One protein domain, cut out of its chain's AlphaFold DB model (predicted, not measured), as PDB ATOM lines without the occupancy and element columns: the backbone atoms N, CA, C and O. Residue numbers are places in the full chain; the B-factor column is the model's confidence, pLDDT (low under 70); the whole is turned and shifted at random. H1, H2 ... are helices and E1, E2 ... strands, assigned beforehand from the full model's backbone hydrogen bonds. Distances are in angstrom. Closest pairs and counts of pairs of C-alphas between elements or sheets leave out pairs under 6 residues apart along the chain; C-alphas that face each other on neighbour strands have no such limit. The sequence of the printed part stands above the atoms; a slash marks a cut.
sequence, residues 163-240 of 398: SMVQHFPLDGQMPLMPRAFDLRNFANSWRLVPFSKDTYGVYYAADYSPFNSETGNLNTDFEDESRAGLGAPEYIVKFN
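Overview. This is residues 163 to 240 of the 398 residues of an uncharacterized protein of Thorarchaeota archaeon (strain OWC) (UniProt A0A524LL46). Little regular structure: one strongly twisted antiparallel sheet, E1, E4, E3, E2, with two long loops, residues 168 to 182 leading from E1 to H1 and residues 205 to 234 swinging out from E3 and back to E4. Small H1 only grazes it. Of 78 printed residues, 27 are in one named helix and four strands, mostly strand, ordered E1, H1, E2, E3, E4. The whole is compact, radius of gyration of the C-alphas 12.3 A, spanning 34 by 30 by 25 A.

Arrangement. E2, residues 190 to 196, E3, residues 199 to 204, and E4, residues 235 to 239, form a meander of two antiparallel hairpins: N 193 and O 201 are 2.9 A apart, N 202 and O 235 2.8 A. E4 also neighbours E1, residues 163 to 167, antiparallel at 162 degrees; N 165 and O 236 are 2.8 A apart. H1, residues 183 to 186, is too short for O i to N i+4 pairs.

Along the chain. E2 measures 18.5 A, E3 16.6 A. E1 begins at C-alpha 163 (-19.597, 11.678, 14.449); E4 ends at C-alpha 239 (-23.128, 11.896, 8.976).

Size, cuts and confidence. Uncut; links E1 to H1 and E3 to E4 are long. Residues 171 to 179 have pLDDT under 70.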
ATOM      1  N   SER A 163     -19.804  12.119  13.071       94.38
ATOM      2  CA  SER A 163     -19.597  11.678  14.449       94.38
ATOM      3  C   SER A 163     -19.355  10.174  14.509       94.38
ATOM      4  O   SER A 163     -19.944   9.400  13.754       94.38
ATOM      5  N   MET A 164     -18.486   9.740  15.420       92.19
ATOM      6  CA  MET A 164     -18.311   8.321  15.710       92.19
ATOM      7  C   MET A 164     -19.488   7.810  16.543       92.19
ATOM      8  O   MET A 164     -19.840   8.394  17.565       92.19
ATOM      9  N   VAL A 165     -20.062   6.690  16.115       91.06
ATOM     10  CA  VAL A 165     -21.116   5.959  16.826       91.06
ATOM     11  C   VAL A 165     -20.512   4.833  17.660       91.06
ATOM     12  O   VAL A 165     -20.883   4.657  18.815       91.06
ATOM     13  N   GLN A 166     -19.588   4.068  17.074       88.56
ATOM     14  CA  GLN A 166     -18.984   2.895  17.701       88.56
ATOM     15  C   GLN A 166     -17.562   2.698  17.173       88.56
ATOM     16  O   GLN A 166     -17.315   2.886  15.986       88.56
ATOM     17  N   HIS A 167     -16.652   2.272  18.043       88.19
ATOM     18  CA  HIS A 167     -15.312   1.805  17.687       88.19
ATOM     19  C   HIS A 167     -15.235   0.293  17.948       88.19
ATOM     20  O   HIS A 167     -15.662  -0.169  19.014       88.19
ATOM     21  N   PHE A 168     -14.724  -0.467  16.980       84.31
ATOM     22  CA  PHE A 168     -14.461  -1.902  17.078       84.31
ATOM     23  C   PHE A 168     -12.949  -2.142  16.986       84.31
ATOM     24  O   PHE A 168     -12.418  -2.312  15.892       84.31
ATOM     25  N   PRO A 169     -12.238  -2.122  18.120       74.06
ATOM     26  CA  PRO A 169     -10.796  -2.301  18.116       74.06
ATOM     27  C   PRO A 169     -10.410  -3.742  17.741       74.06
ATOM     28  O   PRO A 169     -11.197  -4.677  17.912       74.06
ATOM     29  N   LEU A 170      -9.164  -3.926  17.300       71.25
ATOM     30  CA  LEU A 170      -8.559  -5.246  17.097       71.25
ATOM     31  C   LEU A 170      -8.557  -6.083  18.390       71.25
ATOM     32  O   LEU A 170      -8.473  -5.544  19.499       71.25
ATOM     33  N   ASP A 171      -8.588  -7.411  18.236       66.81
ATOM     34  CA  ASP A 171      -8.614  -8.367  19.348       66.81
ATOM     35  C   ASP A 171      -7.539  -8.058  20.406       66.81
ATOM     36  O   ASP A 171      -6.339  -8.011  20.126       66.81
ATOM     37  N   GLY A 172      -7.990  -7.852  21.648       62.91
ATOM     38  CA  GLY A 172      -7.138  -7.560  22.805       62.91
ATOM     39  C   GLY A 172      -6.907  -6.073  23.110       62.91
ATOM     40  O   GLY A 172      -6.256  -5.772  24.111       62.91
ATOM     41  N   GLN A 173      -7.446  -5.144  22.314       69.62
ATOM     42  CA  GLN A 173      -7.360  -3.702  22.577       69.62
ATOM     43  C   GLN A 173      -8.656  -3.148  23.194       69.62
ATOM     44  O   GLN A 173      -9.762  -3.575  22.867       69.62
ATOM     45  N   MET A 174      -8.536  -2.175  24.105       64.19
ATOM     46  CA  MET A 174      -9.702  -1.465  24.639       64.19
ATOM     47  C   MET A 174     -10.224  -0.447  23.614       64.19
ATOM     48  O   MET A 174      -9.414   0.298  23.057       64.19
ATOM     49  N   PRO A 175     -11.551  -0.333  23.412       64.62
ATOM     50  CA  PRO A 175     -12.108   0.694  22.545       64.62
ATOM     51  C   PRO A 175     -11.771   2.079  23.104       64.62
ATOM     52  O   PRO A 175     -12.231   2.458  24.185       64.62
ATOM     53  N   LEU A 176     -10.970   2.849  22.372       67.75
ATOM     54  CA  LEU A 176     -10.797   4.270  22.652       67.75
ATOM     55  C   LEU A 176     -12.044   5.004  22.167       67.75
ATOM     56  O   LEU A 176     -12.396   4.912  20.993       67.75
ATOM     57  N   MET A 177     -12.695   5.733  23.070       65.19
ATOM     58  CA  MET A 177     -13.745   6.692  22.735       65.19
ATOM     59  C   MET A 177     -13.139   8.099  22.813       65.19
ATOM     60  O   MET A 177     -13.205   8.729  23.875       65.19
ATOM     61  N   PRO A 178     -12.452   8.584  21.760       67.38
ATOM     62  CA  PRO A 178     -11.874   9.920  21.780       67.38
ATOM     63  C   PRO A 178     -12.981  10.963  21.979       67.38
ATOM     64  O   PRO A 178     -14.063  10.857  21.408       67.38
ATOM     65  N   ARG A 179     -12.706  11.993  22.792       65.81
ATOM     66  CA  ARG A 179     -13.664  13.086  23.058       65.81
ATOM     67  C   ARG A 179     -14.057  13.863  21.796       65.81
ATOM     68  O   ARG A 179     -15.107  14.492  21.792       65.81
ATOM     69  N   ALA A 180     -13.219  13.824  20.763       75.56
ATOM     70  CA  ALA A 180     -13.480  14.398  19.453       75.56
ATOM     71  C   ALA A 180     -13.036  13.392  18.384       75.56
ATOM     72  O   ALA A 180     -11.858  13.045  18.311       75.56
ATOM     73  N   PHE A 181     -13.989  12.896  17.598       88.56
ATOM     74  CA  PHE A 181     -13.713  12.148  16.376       88.56
ATOM     75  C   PHE A 181     -13.661  13.139  15.214       88.56
ATOM     76  O   PHE A 181     -14.531  14.000  15.117       88.56
ATOM     77  N   ASP A 182     -12.667  13.001  14.344       91.75
ATOM     78  CA  ASP A 182     -12.517  13.827  13.148       91.75
ATOM     79  C   ASP A 182     -12.187  12.916  11.964       91.75
ATOM     80  O   ASP A 182     -11.131  12.270  11.933       91.75
ATOM     81  N   LEU A 183     -13.113  12.852  10.999       94.50
ATOM     82  CA  LEU A 183     -12.974  12.012   9.813       94.50
ATOM     83  C   LEU A 183     -11.803  12.469   8.927       94.50
ATOM     84  O   LEU A 183     -11.255  11.651   8.189       94.50
ATOM     85  N   ARG A 184     -11.350  13.727   9.032       93.94
ATOM     86  CA  ARG A 184     -10.189  14.226   8.279       93.94
ATOM     87  C   ARG A 184      -8.899  13.478   8.618       93.94
ATOM     88  O   ARG A 184      -8.039  13.345   7.752       93.94
ATOM     89  N   ASN A 185      -8.792  12.894   9.816       91.94
ATOM     90  CA  ASN A 185      -7.656  12.041  10.197       91.94
ATOM     91  C   ASN A 185      -7.582  10.723   9.403       91.94
ATOM     92  O   ASN A 185      -6.562  10.038   9.436       91.94
ATOM     93  N   PHE A 186      -8.641  10.380   8.666       92.50
ATOM     94  CA  PHE A 186      -8.761   9.168   7.856       92.50
ATOM     95  C   PHE A 186      -8.623   9.460   6.357       92.50
ATOM     96  O   PHE A 186      -9.058   8.665   5.531       92.50
ATOM     97  N   ALA A 187      -8.021  10.594   5.985       91.88
ATOM     98  CA  ALA A 187      -7.928  11.046   4.596       91.88
ATOM     99  C   ALA A 187      -7.267  10.040   3.633       91.88
ATOM    100  O   ALA A 187      -7.541  10.101   2.438       91.88
ATOM    101  N   ASN A 188      -6.415   9.134   4.128       91.94
ATOM    102  CA  ASN A 188      -5.661   8.189   3.305       91.94
ATOM    103  C   ASN A 188      -5.859   6.748   3.771       91.94
ATOM    104  O   ASN A 188      -5.713   6.462   4.958       91.94
ATOM    105  N   SER A 189      -6.075   5.847   2.817       93.75
ATOM    106  CA  SER A 189      -6.197   4.400   3.019       93.75
ATOM    107  C   SER A 189      -7.443   3.952   3.797       93.75
ATOM    108  O   SER A 189      -7.429   2.912   4.460       93.75
ATOM    109  N   TRP A 190      -8.536   4.711   3.698       95.00
ATOM    110  CA  TRP A 190      -9.812   4.396   4.345       95.00
ATOM    111  C   TRP A 190     -10.981   4.644   3.405       95.00
ATOM    112  O   TRP A 190     -10.928   5.526   2.551       95.00
ATOM    113  N   ARG A 191     -12.076   3.908   3.596       95.19
ATOM    114  CA  ARG A 191     -13.325   4.108   2.856       95.19
ATOM    115  C   ARG A 191     -14.551   4.041   3.752       95.19
ATOM    116  O   ARG A 191     -14.548   3.338   4.764       95.19
ATOM    117  N   LEU A 192     -15.616   4.715   3.321       96.38
ATOM    118  CA  LEU A 192     -16.945   4.571   3.902       96.38
ATOM    119  C   LEU A 192     -17.717   3.473   3.171       96.38
ATOM    120  O   LEU A 192     -17.801   3.460   1.945       96.38
ATOM    121  N   VAL A 193     -18.316   2.566   3.935       94.50
ATOM    122  CA  VAL A 193     -19.238   1.540   3.439       94.50
ATOM    123  C   VAL A 193     -20.615   1.807   4.048       94.50
ATOM    124  O   VAL A 193     -20.726   1.803   5.275       94.50
ATOM    125  N   PRO A 194     -21.674   2.057   3.258       93.38
ATOM    126  CA  PRO A 194     -23.008   2.338   3.792       93.38
ATOM    127  C   PRO A 194     -23.573   1.170   4.618       93.38
ATOM    128  O   PRO A 194     -23.545   0.023   4.172       93.38
ATOM    129  N   PHE A 195     -24.133   1.454   5.800       88.19
ATOM    130  CA  PHE A 195     -24.862   0.485   6.645       88.19
ATOM    131  C   PHE A 195     -26.354   0.793   6.715       88.19
ATOM    132  O   PHE A 195     -27.193  -0.090   6.558       88.19
ATOM    133  N   SER A 196     -26.686   2.053   6.979       89.50
ATOM    134  CA  SER A 196     -28.057   2.558   7.011       89.50
ATOM    135  C   SER A 196     -28.059   4.031   6.597       89.50
ATOM    136  O   SER A 196     -27.025   4.560   6.184       89.50
ATOM    137  N   LYS A 197     -29.210   4.707   6.671       92.44
ATOM    138  CA  LYS A 197     -29.310   6.121   6.289       92.44
ATOM    139  C   LYS A 197     -28.275   6.958   7.053       92.44
ATOM    140  O   LYS A 197     -28.281   6.982   8.284       92.44
ATOM    141  N   ASP A 198     -27.405   7.630   6.298       95.81
ATOM    142  CA  ASP A 198     -26.330   8.499   6.795       95.81
ATOM    143  C   ASP A 198     -25.360   7.816   7.786       95.81
ATOM    144  O   ASP A 198     -24.654   8.496   8.524       95.81
ATOM    145  N   THR A 199     -25.314   6.480   7.823       96.25
ATOM    146  CA  THR A 199     -24.447   5.705   8.724       96.25
ATOM    147  C   THR A 199     -23.540   4.792   7.916       96.25
ATOM    148  O   THR A 199     -24.012   4.033   7.063       96.25
ATOM    149  N   TYR A 200     -22.249   4.831   8.221       95.81
ATOM    150  CA  TYR A 200     -21.204   4.185   7.442       95.81
ATOM    151  C   TYR A 200     -20.239   3.432   8.350       95.81
ATOM    152  O   TYR A 200     -19.946   3.879   9.456       95.81
ATOM    153  N   GLY A 201     -19.722   2.307   7.874       94.75
ATOM    154  CA  GLY A 201     -18.546   1.680   8.457       94.75
ATOM    155  C   GLY A 201     -17.293   2.222   7.803       94.75
ATOM    156  O   GLY A 201     -17.271   2.445   6.592       94.75
ATOM    157  N   VAL A 202     -16.266   2.428   8.612       94.19
ATOM    158  CA  VAL A 202     -14.943   2.875   8.189       94.19
ATOM    159  C   VAL A 202     -14.058   1.642   8.069       94.19
ATOM    160  O   VAL A 202     -13.806   0.957   9.061       94.19
ATOM    161  N   TYR A 203     -13.617   1.349   6.849       92.88
ATOM    162  CA  TYR A 203     -12.781   0.192   6.532       92.88
ATOM    163  C   TYR A 203     -11.458   0.638   5.934       92.88
ATOM    164  O   TYR A 203     -11.419   1.609   5.176       92.88
ATOM    165  N   TYR A 204     -10.394  -0.105   6.228       91.69
ATOM    166  CA  TYR A 204      -9.133   0.065   5.522       91.69
ATOM    167  C   TYR A 204      -9.327  -0.259   4.037       91.69
ATOM    168  O   TYR A 204      -9.879  -1.301   3.677       91.69
ATOM    169  N   ALA A 205      -8.863   0.635   3.173       90.94
ATOM    170  CA  ALA A 205      -8.872   0.447   1.732       90.94
ATOM    171  C   ALA A 205      -7.697   1.213   1.139       90.94
ATOM    172  O   ALA A 205      -7.707   2.440   1.139       90.94
ATOM    173  N   ALA A 206      -6.682   0.488   0.667       91.44
ATOM    174  CA  ALA A 206      -5.483   1.091   0.096       91.44
ATOM    175  C   ALA A 206      -5.839   2.068  -1.037       91.44
ATOM    176  O   ALA A 206      -6.730   1.791  -1.840       91.44
ATOM    177  N   ASP A 207      -5.144   3.207  -1.065       89.19
ATOM    178  CA  ASP A 207      -5.277   4.257  -2.084       89.19
ATOM    179  C   ASP A 207      -6.690   4.859  -2.222       89.19
ATOM    180  O   ASP A 207      -7.030   5.445  -3.250       89.19
ATOM    181  N   TYR A 208      -7.515   4.750  -1.176       92.62
ATOM    182  CA  TYR A 208      -8.858   5.325  -1.126       92.62
ATOM    183  C   TYR A 208      -8.970   6.401  -0.036       92.62
ATOM    184  O   TYR A 208      -8.255   6.367   0.971       92.62
ATOM    185  N   SER A 209      -9.886   7.353  -0.237       95.12
ATOM    186  CA  SER A 209     -10.222   8.394   0.736       95.12
ATOM    187  C   SER A 209     -11.722   8.388   1.038       95.12
ATOM    188  O   SER A 209     -12.523   8.334   0.097       95.12
ATOM    189  N   PRO A 210     -12.146   8.495   2.311       96.56
ATOM    190  CA  PRO A 210     -13.559   8.485   2.679       96.56
ATOM    191  C   PRO A 210     -14.292   9.783   2.303       96.56
ATOM    192  O   PRO A 210     -15.509   9.869   2.467       96.56
ATOM    193  N   PHE A 211     -13.582  10.796   1.806       97.12
ATOM    194  CA  PHE A 211     -14.140  12.059   1.341       97.12
ATOM    195  C   PHE A 211     -13.264  12.676   0.241       97.12
ATOM    196  O   PHE A 211     -12.101  12.327   0.065       97.12
ATOM    197  N   ASN A 212     -13.817  13.614  -0.517       95.62
ATOM    198  CA  ASN A 212     -13.075  14.410  -1.486       95.62
ATOM    199  C   ASN A 212     -12.348  15.564  -0.770       95.62
ATOM    200  O   ASN A 212     -12.987  16.358  -0.086       95.62
ATOM    201  N   SER A 213     -11.029  15.686  -0.933       91.75
ATOM    202  CA  SER A 213     -10.205  16.664  -0.201       91.75
ATOM    203  C   SER A 213     -10.499  18.132  -0.535       91.75
ATOM    204  O   SER A 213     -10.290  18.994   0.313       91.75
ATOM    205  N   GLU A 214     -10.998  18.427  -1.738       90.25
ATOM    206  CA  GLU A 214     -11.307  19.796  -2.175       90.25
ATOM    207  C   GLU A 214     -12.682  20.260  -1.675       90.25
ATOM    208  O   GLU A 214     -12.853  21.392  -1.225       90.25
ATOM    209  N   THR A 215     -13.680  19.379  -1.750       92.25
ATOM    210  CA  THR A 215     -15.085  19.708  -1.454       92.25
ATOM    211  C   THR A 215     -15.533  19.264  -0.063       92.25
ATOM    212  O   THR A 215     -16.573  19.715   0.419       92.25
ATOM    213  N   GLY A 216     -14.789  18.350   0.564       95.06
ATOM    214  CA  GLY A 216     -15.146  17.656   1.801       95.06
ATOM    215  C   GLY A 216     -16.410  16.797   1.696       95.06
ATOM    216  O   GLY A 216     -16.964  16.394   2.718       95.06
ATOM    217  N   ASN A 217     -16.898  16.523   0.480       96.69
ATOM    218  CA  ASN A 217     -18.012  15.606   0.253       96.69
ATOM    219  C   ASN A 217     -17.604  14.182   0.627       96.69
ATOM    220  O   ASN A 217     -16.513  13.745   0.276       96.69
ATOM    221  N   LEU A 218     -18.492  13.453   1.300       97.12
ATOM    222  CA  LEU A 218     -18.249  12.058   1.663       97.12
ATOM    223  C   LEU A 218     -18.275  11.167   0.413       97.12
ATOM    224  O   LEU A 218     -19.218  11.242  -0.377       97.12
ATOM    225  N   ASN A 219     -17.272  10.303   0.271       95.50
ATOM    226  CA  ASN A 219     -17.210   9.285  -0.775       95.50
ATOM    227  C   ASN A 219     -17.896   8.026  -0.247       95.50
ATOM    228  O   ASN A 219     -17.369   7.330   0.623       95.50
ATOM    229  N   THR A 220     -19.117   7.783  -0.716       92.25
ATOM    230  CA  THR A 220     -19.975   6.684  -0.246       92.25
ATOM    231  C   THR A 220     -20.303   5.690  -1.355       92.25
ATOM    232  O   THR A 220     -21.240   4.901  -1.222       92.25
ATOM    233  N   ASP A 221     -19.576   5.764  -2.466       88.62
ATOM    234  CA  ASP A 221     -19.629   4.827  -3.577       88.62
ATOM    235  C   ASP A 221     -19.087   3.468  -3.118       88.62
ATOM    236  O   ASP A 221     -17.891   3.232  -2.922       88.62
ATOM    237  N   PHE A 222     -20.020   2.555  -2.880       87.31
ATOM    238  CA  PHE A 222     -19.736   1.166  -2.574       87.31
ATOM    239  C   PHE A 222     -20.818   0.301  -3.211       87.31
ATOM    240  O   PHE A 222     -21.980   0.359  -2.814       87.31
ATOM    241  N   GLU A 223     -20.426  -0.463  -4.227       81.06
ATOM    242  CA  GLU A 223     -21.353  -1.196  -5.097       81.06
ATOM    243  C   GLU A 223     -21.588  -2.649  -4.647       81.06
ATOM    244  O   GLU A 223     -22.584  -3.258  -5.026       81.06
ATOM    245  N   ASP A 224     -20.704  -3.218  -3.820       81.75
ATOM    246  CA  ASP A 224     -20.805  -4.616  -3.388       81.75
ATOM    247  C   ASP A 224     -21.761  -4.788  -2.197       81.75
ATOM    248  O   ASP A 224     -21.366  -4.805  -1.031       81.75
ATOM    249  N   GLU A 225     -23.047  -4.981  -2.481       72.25
ATOM    250  CA  GLU A 225     -24.072  -5.179  -1.448       72.25
ATOM    251  C   GLU A 225     -23.806  -6.380  -0.520       72.25
ATOM    252  O   GLU A 225     -24.261  -6.371   0.633       72.25
ATOM    253  N   SER A 226     -23.050  -7.389  -0.981       76.56
ATOM    254  CA  SER A 226     -22.768  -8.607  -0.212       76.56
ATOM    255  C   SER A 226     -21.839  -8.356   0.975       76.56
ATOM    256  O   SER A 226     -21.904  -9.090   1.964       76.56
ATOM    257  N   ARG A 227     -20.993  -7.312   0.889       79.94
ATOM    258  CA  ARG A 227     -19.969  -6.965   1.894       79.94
ATOM    259  C   ARG A 227     -19.028  -8.136   2.219       79.94
ATOM    260  O   ARG A 227     -18.424  -8.179   3.296       79.94
ATOM    261  N   ALA A 228     -18.919  -9.104   1.311       77.75
ATOM    262  CA  ALA A 228     -18.170 -10.326   1.542       77.75
ATOM    263  C   ALA A 228     -16.671 -10.016   1.681       77.75
ATOM    264  O   ALA A 228     -16.075  -9.337   0.852       77.75
ATOM    265  N   GLY A 229     -16.048 -10.516   2.751       80.62
ATOM    266  CA  GLY A 229     -14.608 -10.355   2.981       80.62
ATOM    267  C   GLY A 229     -14.169  -9.024   3.604       80.62
ATOM    268  O   GLY A 229     -12.983  -8.875   3.874       80.62
ATOM    269  N   LEU A 230     -15.088  -8.092   3.899       83.50
ATOM    270  CA  LEU A 230     -14.749  -6.828   4.574       83.50
ATOM    271  C   LEU A 230     -14.390  -6.994   6.060       83.50
ATOM    272  O   LEU A 230     -13.634  -6.194   6.601       83.50
ATOM    273  N   GLY A 231     -14.940  -8.012   6.730       86.19
ATOM    274  CA  GLY A 231     -14.796  -8.180   8.179       86.19
ATOM    275  C   GLY A 231     -15.556  -7.123   8.995       86.19
ATOM    276  O   GLY A 231     -16.502  -6.492   8.509       86.19
ATOM    277  N   ALA A 232     -15.165  -6.953  10.261       86.94
ATOM    278  CA  ALA A 232     -15.695  -5.892  11.116       86.94
ATOM    279  C   ALA A 232     -15.101  -4.528  10.705       86.94
ATOM    280  O   ALA A 232     -13.914  -4.470  10.382       86.94
ATOM    281  N   PRO A 233     -15.896  -3.441  10.687       91.12
ATOM    282  CA  PRO A 233     -15.365  -2.102  10.444       91.12
ATOM    283  C   PRO A 233     -14.514  -1.657  11.628       91.12
ATOM    284  O   PRO A 233     -14.808  -2.049  12.748       91.12
ATOM    285  N   GLU A 234     -13.553  -0.764  11.409       89.44
ATOM    286  CA  GLU A 234     -12.810  -0.132  12.507       89.44
ATOM    287  C   GLU A 234     -13.743   0.796  13.308       89.44
ATOM    288  O   GLU A 234     -13.820   0.745  14.534       89.44
ATOM    289  N   TYR A 235     -14.544   1.602  12.604       91.50
ATOM    290  CA  TYR A 235     -15.527   2.504  13.207       91.50
ATOM    291  C   TYR A 235     -16.878   2.396  12.515       91.50
ATOM    292  O   TYR A 235     -16.953   2.192  11.306       91.50
ATOM    293  N   ILE A 236     -17.953   2.633  13.260       93.38
ATOM    294  CA  ILE A 236     -19.228   3.071  12.694       93.38
ATOM    295  C   ILE A 236     -19.330   4.565  12.933       93.38
ATOM    296  O   ILE A 236     -19.203   5.033  14.066       93.38
ATOM    297  N   VAL A 237     -19.580   5.303  11.862       95.44
ATOM    298  CA  VAL A 237     -19.721   6.753  11.868       95.44
ATOM    299  C   VAL A 237     -21.075   7.156  11.308       95.44
ATOM    300  O   VAL A 237     -21.675   6.444  10.501       95.44
ATOM    301  N   LYS A 238     -21.557   8.319  11.732       96.31
ATOM    302  CA  LYS A 238     -22.807   8.904  11.273       96.31
ATOM    303  C   LYS A 238     -22.567  10.308  10.750       96.31
ATOM    304  O   LYS A 238     -21.997  11.145  11.447       96.31
ATOM    305  N   PHE A 239     -23.048  10.562   9.542       97.56
ATOM    306  CA  PHE A 239     -23.128  11.896   8.976       97.56
ATOM    307  C   PHE A 239     -24.342  12.635   9.558       97.56
ATOM    308  O   PHE A 239     -25.496  12.250   9.357       97.56
ATOM    309  N   ASN A 240     -24.087  13.719  10.285       97.00
ATOM    310  CA  ASN A 240     -25.097  14.586  10.887       97.00
ATOM    311  C   ASN A 240     -25.669  15.545   9.833       97.00
ATOM    312  O   ASN A 240     -25.482  16.759   9.893       97.00
TER     313      ASN A 240